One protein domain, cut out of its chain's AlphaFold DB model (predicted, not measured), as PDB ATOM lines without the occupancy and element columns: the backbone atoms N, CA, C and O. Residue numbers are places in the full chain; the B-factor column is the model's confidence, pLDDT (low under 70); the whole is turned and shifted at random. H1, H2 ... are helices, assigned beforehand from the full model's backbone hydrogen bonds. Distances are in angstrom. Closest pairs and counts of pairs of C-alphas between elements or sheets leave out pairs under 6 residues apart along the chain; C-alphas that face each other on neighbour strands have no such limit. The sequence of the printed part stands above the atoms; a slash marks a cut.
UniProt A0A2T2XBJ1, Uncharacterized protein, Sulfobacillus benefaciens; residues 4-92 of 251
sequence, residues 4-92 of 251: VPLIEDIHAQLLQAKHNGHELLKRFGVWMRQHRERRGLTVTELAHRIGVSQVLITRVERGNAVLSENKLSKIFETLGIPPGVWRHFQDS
ATOM      1  N   VAL A   4      13.450  19.824  29.508       61.62
ATOM      2  CA  VAL A   4      14.923  19.695  29.496       61.62
ATOM      3  C   VAL A   4      15.643  21.000  29.886       61.62
ATOM      4  O   VAL A   4      16.475  20.938  30.790       61.62
ATOM      5  N   PRO A   5      15.278  22.185  29.346       69.50
ATOM      6  CA  PRO A   5      15.957  23.444  29.689       69.50
ATOM      7  C   PRO A   5      15.799  23.827  31.167       69.50
ATOM      8  O   PRO A   5      16.644  24.496  31.752       69.50
ATOM      9  N   LEU A   6      14.698  23.394  31.783       82.19
ATOM     10  CA  LEU A   6      14.380  23.715  33.167       82.19
ATOM     11  C   LEU A   6      15.196  22.872  34.159       82.19
ATOM     12  O   LEU A   6      15.562  23.365  35.218       82.19
ATOM     13  N   ILE A   7      15.514  21.619  33.818       89.31
ATOM     14  CA  ILE A   7      16.369  20.764  34.657       89.31
ATOM     15  C   ILE A   7      17.812  21.273  34.680       89.31
ATOM     16  O   ILE A   7      18.437  21.257  35.741       89.31
ATOM     17  N   GLU A   8      18.325  21.738  33.540       89.62
ATOM     18  CA  GLU A   8      19.668  22.320  33.429       89.62
ATOM     19  C   GLU A   8      19.806  23.581  34.295       89.62
ATOM     20  O   GLU A   8      20.760  23.703  35.064       89.62
ATOM     21  N   ASP A   9      18.813  24.474  34.252       89.81
ATOM     22  CA  ASP A   9      18.780  25.677  35.092       89.81
ATOM     23  C   ASP A   9      18.736  25.335  36.592       89.81
ATOM     24  O   ASP A   9      19.552  25.825  37.375       89.81
ATOM     25  N   ILE A  10      17.857  24.409  36.998       90.19
ATOM     26  CA  ILE A  10      17.786  23.940  38.393       90.19
ATOM     27  C   ILE A  10      19.133  23.359  38.834       90.19
ATOM     28  O   ILE A  10      19.622  23.668  39.922       90.19
ATOM     29  N   HIS A  11      19.763  22.532  37.998       93.50
ATOM     30  CA  HIS A  11      21.071  21.961  38.301       93.50
ATOM     31  C   HIS A  11      22.141  23.045  38.478       93.50
ATOM     32  O   HIS A  11      22.882  23.006  39.465       93.50
ATOM     33  N   ALA A  12      22.195  24.027  37.574       90.62
ATOM     34  CA  ALA A  12      23.143  25.133  37.639       90.62
ATOM     35  C   ALA A  12      22.983  25.946  38.935       90.62
ATOM     36  O   ALA A  12      23.975  26.215  39.616       90.62
ATOM     37  N   GLN A  13      21.746  26.264  39.328       89.94
ATOM     38  CA  GLN A  13      21.456  26.997  40.565       89.94
ATOM     39  C   GLN A  13      21.876  26.217  41.816       89.94
ATOM     40  O   GLN A  13      22.550  26.756  42.698       89.94
ATOM     41  N   LEU A  14      21.544  24.923  41.885       90.75
ATOM     42  CA  LEU A  14      21.943  24.063  43.003       90.75
ATOM     43  C   LEU A  14      23.470  23.913  43.084       90.75
ATOM     44  O   LEU A  14      24.042  23.894  44.177       90.75
ATOM     45  N   LEU A  15      24.148  23.834  41.937       90.75
ATOM     46  CA  LEU A  15      25.602  23.749  41.880       90.75
ATOM     47  C   LEU A  15      26.268  25.047  42.359       90.75
ATOM     48  O   LEU A  15      27.225  24.982  43.129       90.75
ATOM     49  N   GLN A  16      25.741  26.211  41.974       85.94
ATOM     50  CA  GLN A  16      26.216  27.509  42.466       85.94
ATOM     51  C   GLN A  16      25.992  27.662  43.979       85.94
ATOM     52  O   GLN A  16      26.902  28.066  44.705       85.94
ATOM     53  N   ALA A  17      24.825  27.259  44.489       83.31
ATOM     54  CA  ALA A  17      24.505  27.311  45.918       83.31
ATOM     55  C   ALA A  17      25.411  26.425  46.789       83.31
ATOM     56  O   ALA A  17      25.623  26.710  47.967       83.31
ATOM     57  N   LYS A  18      26.016  25.379  46.213       80.56
ATOM     58  CA  LYS A  18      27.038  24.568  46.892       80.56
ATOM     59  C   LYS A  18      28.261  25.386  47.312       80.56
ATOM     60  O   LYS A  18      28.953  24.990  48.246       80.56
ATOM     61  N   HIS A  19      28.529  26.492  46.623       73.12
ATOM     62  CA  HIS A  19      29.681  27.353  46.868       73.12
ATOM     63  C   HIS A  19      29.331  28.626  47.656       73.12
ATOM     64  O   HIS A  19      30.195  29.139  48.361       73.12
ATOM     65  N   ASN A  20      28.071  29.083  47.617       59.31
ATOM     66  CA  ASN A  20      27.674  30.425  48.072       59.31
ATOM     67  C   ASN A  20      26.727  30.444  49.290       59.31
ATOM     68  O   ASN A  20      25.985  31.400  49.489       59.31
ATOM     69  N   GLY A  21      26.760  29.401  50.119       60.53
ATOM     70  CA  GLY A  21      25.857  29.249  51.259       60.53
ATOM     71  C   GLY A  21      24.768  28.230  50.943       60.53
ATOM     72  O   GLY A  21      23.917  28.433  50.084       60.53
ATOM     73  N   HIS A  22      24.812  27.107  51.659       76.00
ATOM     74  CA  HIS A  22      24.037  25.884  51.422       76.00
ATOM     75  C   HIS A  22      22.508  26.025  51.564       76.00
ATOM     76  O   HIS A  22      21.810  25.016  51.609       76.00
ATOM     77  N   GLU A  23      21.967  27.233  51.667       77.19
ATOM     78  CA  GLU A  23      20.571  27.461  52.030       77.19
ATOM     79  C   GLU A  23      19.605  26.977  50.949       77.19
ATOM     80  O   GLU A  23      18.703  26.191  51.227       77.19
ATOM     81  N   LEU A  24      19.868  27.311  49.683       83.44
ATOM     82  CA  LEU A  24      19.072  26.799  48.564       83.44
ATOM     83  C   LEU A  24      19.148  25.264  48.466       83.44
ATOM     84  O   LEU A  24      18.156  24.606  48.165       83.44
ATOM     85  N   LEU A  25      20.311  24.680  48.777       86.62
ATOM     86  CA  LEU A  25      20.487  23.227  48.797       86.62
ATOM     87  C   LEU A  25      19.708  22.561  49.925       86.62
ATOM     88  O   LEU A  25      19.137  21.492  49.718       86.62
ATOM     89  N   LYS A  26      19.685  23.170  51.112       83.38
ATOM     90  CA  LYS A  26      18.869  22.696  52.232       83.38
ATOM     91  C   LYS A  26      17.391  22.770  51.881       83.38
ATOM     92  O   LYS A  26      16.710  21.759  52.028       83.38
ATOM     93  N   ARG A  27      16.925  23.901  51.340       85.00
ATOM     94  CA  ARG A  27      15.541  24.071  50.871       85.00
ATOM     95  C   ARG A  27      15.171  23.004  49.846       85.00
ATOM     96  O   ARG A  27      14.144  22.349  49.992       85.00
ATOM     97  N   PHE A  28      16.041  22.750  48.869       90.25
ATOM     98  CA  PHE A  28      15.840  21.686  47.885       90.25
ATOM     99  C   PHE A  28      15.781  20.296  48.523       90.25
ATOM    100  O   PHE A  28      14.921  19.486  48.181       90.25
ATOM    101  N   GLY A  29      16.666  20.020  49.480       90.12
ATOM    102  CA  GLY A  29      16.689  18.760  50.213       90.12
ATOM    103  C   GLY A  29      15.418  18.514  51.029       90.12
ATOM    104  O   GLY A  29      14.835  17.430  50.949       90.12
ATOM    105  N   VAL A  30      14.954  19.527  51.762       83.38
ATOM    106  CA  VAL A  30      13.704  19.490  52.536       83.38
ATOM    107  C   VAL A  30      12.505  19.307  51.610       83.38
ATOM    108  O   VAL A  30      11.684  18.419  51.838       83.38
ATOM    109  N   TRP A  31      12.440  20.090  50.534       89.06
ATOM    110  CA  TRP A  31      11.397  19.991  49.519       89.06
ATOM    111  C   TRP A  31      11.334  18.583  48.906       89.06
ATOM    112  O   TRP A  31      10.274  17.953  48.872       89.06
ATOM    113  N   MET A  32      12.483  18.025  48.510       92.00
ATOM    114  CA  MET A  32      12.574  16.667  47.969       92.00
ATOM    115  C   MET A  32      12.088  15.622  48.976       92.00
ATOM    116  O   MET A  32      11.327  14.722  48.615       92.00
ATOM    117  N   ARG A  33      12.511  15.745  50.239       88.50
ATOM    118  CA  ARG A  33      12.112  14.838  51.316       88.50
ATOM    119  C   ARG A  33      10.599  14.837  51.518       88.50
ATOM    120  O   ARG A  33      10.003  13.763  51.559       88.50
ATOM    121  N   GLN A  34       9.980  16.014  51.589       81.62
ATOM    122  CA  GLN A  34       8.529  16.149  51.751       81.62
ATOM    123  C   GLN A  34       7.783  15.458  50.611       81.62
ATOM    124  O   GLN A  34       6.857  14.678  50.829       81.62
ATOM    125  N   HIS A  35       8.213  15.695  49.375       87.19
ATOM    126  CA  HIS A  35       7.599  15.072  48.213       87.19
ATOM    127  C   HIS A  35       7.814  13.553  48.153       87.19
ATOM    128  O   HIS A  35       6.909  12.824  47.737       87.19
ATOM    129  N   ARG A  36       8.966  13.057  48.616       94.00
ATOM    130  CA  ARG A  36       9.220  11.621  48.784       94.00
ATOM    131  C   ARG A  36       8.274  11.004  49.821       94.00
ATOM    132  O   ARG A  36       7.668   9.969  49.547       94.00
ATOM    133  N   GLU A  37       8.136  11.633  50.985       86.44
ATOM    134  CA  GLU A  37       7.300  11.148  52.093       86.44
ATOM    135  C   GLU A  37       5.807  11.170  51.731       86.44
ATOM    136  O   GLU A  37       5.117  10.180  51.965       86.44
ATOM    137  N   ARG A  38       5.328  12.205  51.026       83.00
ATOM    138  CA  ARG A  38       3.955  12.260  50.476       83.00
ATOM    139  C   ARG A  38       3.650  11.136  49.484       83.00
ATOM    140  O   ARG A  38       2.503  10.729  49.341       83.00
ATOM    141  N   ARG A  39       4.671  10.627  48.790       83.69
ATOM    142  CA  ARG A  39       4.565   9.458  47.900       83.69
ATOM    143  C   ARG A  39       4.700   8.125  48.647       83.69
ATOM    144  O   ARG A  39       4.651   7.082  47.999       83.69
ATOM    145  N   GLY A  40       4.888   8.146  49.968       87.44
ATOM    146  CA  GLY A  40       5.080   6.955  50.794       87.44
ATOM    147  C   GLY A  40       6.394   6.219  50.523       87.44
ATOM    148  O   GLY A  40       6.504   5.043  50.846       87.44
ATOM    149  N   LEU A  41       7.377   6.878  49.899       90.06
ATOM    150  CA  LEU A  41       8.643   6.250  49.529       90.06
ATOM    151  C   LEU A  41       9.664   6.382  50.658       90.06
ATOM    152  O   LEU A  41       9.900   7.467  51.192       90.06
ATOM    153  N   THR A  42      10.359   5.298  50.973       93.69
ATOM    154  CA  THR A  42      11.561   5.338  51.808       93.69
ATOM    155  C   THR A  42      12.746   5.918  51.031       93.69
ATOM    156  O   THR A  42      12.786   5.915  49.797       93.69
ATOM    157  N   VAL A  43      13.766   6.389  51.755       92.50
ATOM    158  CA  VAL A  43      15.038   6.845  51.157       92.50
ATOM    159  C   VAL A  43      15.651   5.744  50.281       92.50
ATOM    160  O   VAL A  43      16.155   6.022  49.194       92.50
ATOM    161  N   THR A  44      15.586   4.490  50.735       94.31
ATOM    162  CA  THR A  44      16.128   3.326  50.022       94.31
ATOM    163  C   THR A  44      15.366   3.042  48.731       94.31
ATOM    164  O   THR A  44      15.991   2.804  47.700       94.31
ATOM    165  N   GLU A  45      14.035   3.118  48.752       93.62
ATOM    166  CA  GLU A  45      13.210   2.906  47.557       93.62
ATOM    167  C   GLU A  45      13.411   4.009  46.520       93.62
ATOM    168  O   GLU A  45      13.554   3.703  45.336       93.62
ATOM    169  N   LEU A  46      13.477   5.279  46.943       95.19
ATOM    170  CA  LEU A  46      13.775   6.376  46.021       95.19
ATOM    171  C   LEU A  46      15.164   6.193  45.401       95.19
ATOM    172  O   LEU A  46      15.304   6.271  44.181       95.19
ATOM    173  N   ALA A  47      16.176   5.897  46.223       96.25
ATOM    174  CA  ALA A  47      17.542   5.674  45.763       96.25
ATOM    175  C   ALA A  47      17.629   4.526  44.744       96.25
ATOM    176  O   ALA A  47      18.277   4.672  43.706       96.25
ATOM    177  N   HIS A  48      16.923   3.421  45.003       95.88
ATOM    178  CA  HIS A  48      16.850   2.283  44.092       95.88
ATOM    179  C   HIS A  48      16.202   2.662  42.753       95.88
ATOM    180  O   HIS A  48      16.777   2.386  41.701       95.88
ATOM    181  N   ARG A  49      15.057   3.362  42.777       94.00
ATOM    182  CA  ARG A  49      14.319   3.768  41.566       94.00
ATOM    183  C   ARG A  49      15.119   4.700  40.654       94.00
ATOM    184  O   ARG A  49      15.014   4.594  39.436       94.00
ATOM    185  N   ILE A  50      15.952   5.573  41.220       94.19
ATOM    186  CA  ILE A  50      16.779   6.498  40.426       94.19
ATOM    187  C   ILE A  50      18.188   5.958  40.117       94.19
ATOM    188  O   ILE A  50      18.920   6.575  39.339       94.19
ATOM    189  N   GLY A  51      18.573   4.816  40.700       93.44
ATOM    190  CA  GLY A  51      19.870   4.168  40.483       93.44
ATOM    191  C   GLY A  51      21.040   4.844  41.205       93.44
ATOM    192  O   GLY A  51      22.098   5.061  40.609       93.44
ATOM    193  N   VAL A  52      20.868   5.214  42.477       94.94
ATOM    194  CA  VAL A  52      21.936   5.783  43.323       94.94
ATOM    195  C   VAL A  52      22.005   5.108  44.693       94.94
ATOM    196  O   VAL A  52      21.136   4.325  45.064       94.94
ATOM    197  N   SER A  53      23.036   5.428  45.479       95.75
ATOM    198  CA  SER A  53      23.127   4.962  46.863       95.75
ATOM    199  C   SER A  53      22.164   5.721  47.783       95.75
ATOM    200  O   SER A  53      21.977   6.932  47.653       95.75
ATOM    201  N   GLN A  54      21.614   5.026  48.781       94.69
ATOM    202  CA  GLN A  54      20.790   5.632  49.836       94.69
ATOM    203  C   GLN A  54      21.519   6.795  50.532       94.69
ATOM    204  O   GLN A  54      20.925   7.832  50.809       94.69
ATOM    205  N   VAL A  55      22.833   6.657  50.751       94.81
ATOM    206  CA  VAL A  55      23.682   7.704  51.341       94.81
ATOM    207  C   VAL A  55      23.663   8.983  50.503       94.81
ATOM    208  O   VAL A  55      23.645  10.075  51.071       94.81
ATOM    209  N   LEU A  56      23.652   8.877  49.168       93.31
ATOM    210  CA  LEU A  56      23.583  10.050  48.302       93.31
ATOM    211  C   LEU A  56      22.247  10.780  48.476       93.31
ATOM    212  O   LEU A  56      22.272  11.992  48.653       93.31
ATOM    213  N   ILE A  57      21.118  10.064  48.519       95.19
ATOM    214  CA  ILE A  57      19.808  10.687  48.773       95.19
ATOM    215  C   ILE A  57      19.780  11.366  50.139       95.19
ATOM    216  O   ILE A  57      19.441  12.541  50.212       95.19
ATOM    217  N   THR A  58      20.237  10.701  51.202       89.25
ATOM    218  CA  THR A  58      20.310  11.319  52.536       89.25
ATOM    219  C   THR A  58      21.159  12.592  52.539       89.25
ATOM    220  O   THR A  58      20.840  13.556  53.231       89.25
ATOM    221  N   ARG A  59      22.264  12.623  51.781       91.69
ATOM    222  CA  ARG A  59      23.096  13.828  51.659       91.69
ATOM    223  C   ARG A  59      22.385  14.934  50.891       91.69
ATOM    224  O   ARG A  59      22.517  16.084  51.291       91.69
ATOM    225  N   VAL A  60      21.650  14.601  49.834       93.06
ATOM    226  CA  VAL A  60      20.855  15.568  49.067       93.06
ATOM    227  C   VAL A  60      19.729  16.140  49.929       93.06
ATOM    228  O   VAL A  60      19.621  17.355  50.029       93.06
ATOM    229  N   GLU A  61      18.980  15.299  50.650       89.69
ATOM    230  CA  GLU A  61      17.904  15.728  51.563       89.69
ATOM    231  C   GLU A  61      18.398  16.633  52.701       89.69
ATOM    232  O   GLU A  61      17.639  17.426  53.246       89.69
ATOM    233  N   ARG A  62      19.687  16.545  53.047       84.81
ATOM    234  CA  ARG A  62      20.349  17.414  54.032       84.81
ATOM    235  C   ARG A  62      21.011  18.659  53.422       84.81
ATOM    236  O   ARG A  62      21.674  19.387  54.152       84.81
ATOM    237  N   GLY A  63      20.917  18.871  52.108       86.44
ATOM    238  CA  GLY A  63      21.571  19.986  51.408       86.44
ATOM    239  C   GLY A  63      23.095  19.853  51.248       86.44
ATOM    240  O   GLY A  63      23.794  20.831  50.989       86.44
ATOM    241  N   ASN A  64      23.632  18.638  51.391       87.31
ATOM    242  CA  ASN A  64      25.072  18.342  51.393       87.31
ATOM    243  C   ASN A  64      25.579  17.703  50.086       87.31
ATOM    244  O   ASN A  64      26.731  17.247  50.011       87.31
ATOM    245  N   ALA A  65      24.720  17.579  49.074       90.56
ATOM    246  CA  ALA A  65      25.071  17.028  47.771       90.56
ATOM    247  C   ALA A  65      24.161  17.577  46.668       90.56
ATOM    248  O   ALA A  65      22.986  17.841  46.899       90.56
ATOM    249  N   VAL A  66      24.723  17.678  45.463       91.75
ATOM    250  CA  VAL A  66      24.019  18.014  44.219       91.75
ATOM    251  C   VAL A  66      24.043  16.782  43.324       91.75
ATOM    252  O   VAL A  66      25.059  16.084  43.250       91.75
ATOM    253  N   LEU A  67      22.919  16.488  42.682       91.75
ATOM    254  CA  LEU A  67      22.784  15.389  41.729       91.75
ATOM    255  C   LEU A  67      23.051  15.891  40.312       91.75
ATOM    256  O   LEU A  67      22.738  17.029  40.000       91.75
ATOM    257  N   SER A  68      23.562  15.020  39.441       92.81
ATOM    258  CA  SER A  68      23.665  15.319  38.008       92.81
ATOM    259  C   SER A  68      22.281  15.535  37.389       92.81
ATOM    260  O   SER A  68      21.329  14.876  37.811       92.81
ATOM    261  N   GLU A  69      22.192  16.313  36.314       92.81
ATOM    262  CA  GLU A  69      20.959  16.579  35.544       92.81
ATOM    263  C   GLU A  69      20.144  15.314  35.247       92.81
ATOM    264  O   GLU A  69      18.974  15.225  35.611       92.81
ATOM    265  N   ASN A  70      20.791  14.265  34.726       91.94
ATOM    266  CA  ASN A  70      20.137  12.981  34.439       91.94
ATOM    267  C   ASN A  70      19.460  12.346  35.669       91.94
ATOM    268  O   ASN A  70      18.451  11.655  35.550       91.94
ATOM    269  N   LYS A  71      20.025  12.549  36.864       94.06
ATOM    270  CA  LYS A  71      19.476  12.030  38.126       94.06
ATOM    271  C   LYS A  71      18.389  12.951  38.673       94.06
ATOM    272  O   LYS A  71      17.418  12.442  39.223       94.06
ATOM    273  N   LEU A  72      18.524  14.268  38.498       93.25
ATOM    274  CA  LEU A  72      17.471  15.231  38.824       93.25
ATOM    275  C   LEU A  72      16.213  14.960  37.993       93.25
ATOM    276  O   LEU A  72      15.147  14.809  38.582       93.25
ATOM    277  N   SER A  73      16.338  14.772  36.672       93.12
ATOM    278  CA  SER A  73      15.204  14.403  35.801       93.12
ATOM    279  C   SER A  73      14.486  13.154  36.315       93.12
ATOM    280  O   SER A  73      13.277  13.173  36.540       93.12
ATOM    281  N   LYS A  74      15.245  12.095  36.632       93.25
ATOM    282  CA  LYS A  74      14.690  10.854  37.195       93.25
ATOM    283  C   LYS A  74      13.984  11.053  38.534       93.25
ATOM    284  O   LYS A  74      13.023  10.338  38.808       93.25
ATOM    285  N   ILE A  75      14.440  11.979  39.381       93.31
ATOM    286  CA  ILE A  75      13.746  12.307  40.635       93.31
ATOM    287  C   ILE A  75      12.386  12.934  40.344       93.31
ATOM    288  O   ILE A  75      11.389  12.457  40.884       93.31
ATOM    289  N   PHE A  76      12.331  13.954  39.486       93.56
ATOM    290  CA  PHE A  76      11.072  14.612  39.124       93.56
ATOM    291  C   PHE A  76      10.083  13.621  38.499       93.56
ATOM    292  O   PHE A  76       8.915  13.591  38.883       93.56
ATOM    293  N   GLU A  77      10.562  12.732  37.628       92.44
ATOM    294  CA  GLU A  77       9.760  11.645  37.055       92.44
ATOM    295  C   GLU A  77       9.267  10.657  38.123       92.44
ATOM    296  O   GLU A  77       8.074  10.367  38.197       92.44
ATOM    297  N   THR A  78      10.157  10.170  38.996       92.75
ATOM    298  CA  THR A  78       9.823   9.162  40.024       92.75
ATOM    299  C   THR A  78       8.844   9.701  41.061       92.75
ATOM    300  O   THR A  78       7.954   8.980  41.518       92.75
ATOM    301  N   LEU A  79       8.999  10.968  41.443       90.50
ATOM    302  CA  LEU A  79       8.084  11.649  42.351       90.50
ATOM    303  C   LEU A  79       6.827  12.159  41.629       90.50
ATOM    304  O   LEU A  79       5.886  12.593  42.294       90.50
ATOM    305  N   GLY A  80       6.786  12.089  40.293       90.56
ATOM    306  CA  GLY A  80       5.701  12.570  39.442       90.56
ATOM    307  C   GLY A  80       5.412  14.053  39.655       90.56
ATOM    308  O   GLY A  80       4.263  14.414  39.904       90.56
ATOM    309  N   ILE A  81       6.460  14.880  39.642       89.50
ATOM    310  CA  ILE A  81       6.405  16.322  39.894       89.50
ATOM    311  C   ILE A  81       6.980  17.053  38.681       89.50
ATOM    312  O   ILE A  81       8.117  16.777  38.298       89.50
ATOM    313  N   PRO A  82       6.251  18.009  38.085       89.62
ATOM    314  CA  PRO A  82       6.812  18.874  37.055       89.62
ATOM    315  C   PRO A  82       7.973  19.719  37.610       89.62
ATOM    316  O   PRO A  82       7.823  20.294  38.691       89.62
ATOM    317  N   PRO A  83       9.094  19.895  36.884       88.69
ATOM    318  CA  PRO A  83      10.224  20.686  37.384       88.69
ATOM    319  C   PRO A  83       9.868  22.146  37.717       88.69
ATOM    320  O   PRO A  83      10.477  22.742  38.600       88.69
ATOM    321  N   GLY A  84       8.822  22.704  37.093       86.12
ATOM    322  CA  GLY A  84       8.313  24.050  37.397       86.12
ATOM    323  C   GLY A  84       7.789  24.219  38.825       86.12
ATOM    324  O   GLY A  84       7.841  25.322  39.359       86.12
ATOM    325  N   VAL A  85       7.370  23.134  39.487       85.44
ATOM    326  CA  VAL A  85       6.924  23.176  40.891       85.44
ATOM    327  C   VAL A  85       8.060  23.606  41.817       85.44
ATOM    328  O   VAL A  85       7.818  24.343  42.768       85.44
ATOM    329  N   TRP A  86       9.300  23.198  41.525       89.00
ATOM    330  CA  TRP A  86      10.459  23.662  42.289       89.00
ATOM    331  C   TRP A  86      10.675  25.169  42.120       89.00
ATOM    332  O   TRP A  86      10.898  25.857  43.109       89.00
ATOM    333  N   ARG A  87      10.546  25.699  40.896       83.62
ATOM    334  CA  ARG A  87      10.694  27.140  40.647       83.62
ATOM    335  C   ARG A  87       9.626  27.944  41.390       83.62
ATOM    336  O   ARG A  87       9.963  28.883  42.091       83.62
ATOM    337  N   HIS A  88       8.366  27.506  41.350       81.44
ATOM    338  CA  HIS A  88       7.304  28.141  42.135       81.44
ATOM    339  C   HIS A  88       7.561  28.092  43.648       81.44
ATOM    340  O   HIS A  88       7.289  29.067  44.336       81.44
ATOM    341  N   PHE A  89       8.119  26.991  44.158       81.19
ATOM    342  CA  PHE A  89       8.511  26.863  45.566       81.19
ATOM    343  C   PHE A  89       9.727  27.732  45.944       81.19
ATOM    344  O   PHE A  89       9.883  28.162  47.087       81.19
ATOM    345  N   GLN A  90      10.629  27.972  44.994       77.69
ATOM    346  CA  GLN A  90      11.763  28.867  45.177       77.69
ATOM    347  C   GLN A  90      11.304  30.329  45.195       77.69
ATOM    348  O   GLN A  90      11.735  31.080  46.070       77.69
ATOM    349  N   ASP A  91      10.405  30.684  44.272       68.19
ATOM    350  CA  ASP A  91       9.857  32.027  44.084       68.19
ATOM    351  C   ASP A  91       8.846  32.418  45.166       68.19
ATOM    352  O   ASP A  91       8.701  33.610  45.433       68.19
ATOM    353  N   SER A  92       8.200  31.448  45.830       62.84
ATOM    354  CA  SER A  92       7.418  31.675  47.050       62.84
ATOM    355  C   SER A  92       8.347  32.088  48.201       62.84
ATOM    356  O   SER A  92       8.718  31.289  49.061       62.84
TER     357      SER A  92
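Overview. This is residues 4 to 92 of the 251 residues of an uncharacterized protein of Sulfobacillus benefaciens (UniProt A0A2T2XBJ1). Five helices, H1 to H5, pack mostly crossed into a compact, rounded body, with H2 and H5 on opposite sides of the middle, H1 and H3 toward opposite ends and H4 packed on H2 and H3, while a sixth, H6, touches no helix but is near H2 and H1, at H1's end. The 89 printed residues hold H1 to H6 in chain order and no named strand: all helix. The radius of gyration of the C-alphas is 11.8 A, the spans 30 by 23 by 23 A.

Arrangement. H2, residues 23 to 38, touches H4, residues 54 to 61, at a steep tilt of 61 degrees; their closest C-alphas, of Gly 29 and Glu 61, are 3.5 A apart. H2 touches H1, residues 4 to 17, with residues 23 to 25 alone; closest are C-alphas 25 and 14, 6.0 A. H3, residues 43 to 50, touches H4, closest C-alphas 44 and 54, 5.2 A. H5, residues 69 to 79, touches H3, closest C-alphas 74 and 50, 5.8 A, and H1, closest C-alphas 69 and 11, 6.0 A. H6, residues 84 to 91, is near H2. In H1 to H6 every O i to N i+4 pair is within hydrogen-bond range.

Along the chain. H2 measures 22.6 A, H1 20.5 A. C-alpha 4 is at (14.923, 19.695, 29.496), C-alpha 91 at (9.857, 32.027, 44.084).

Size, cuts and confidence. The printed part has no cut and no long link. Residues 4 to 5, 20 to 21 and 91 to 92 have pLDDT under 70.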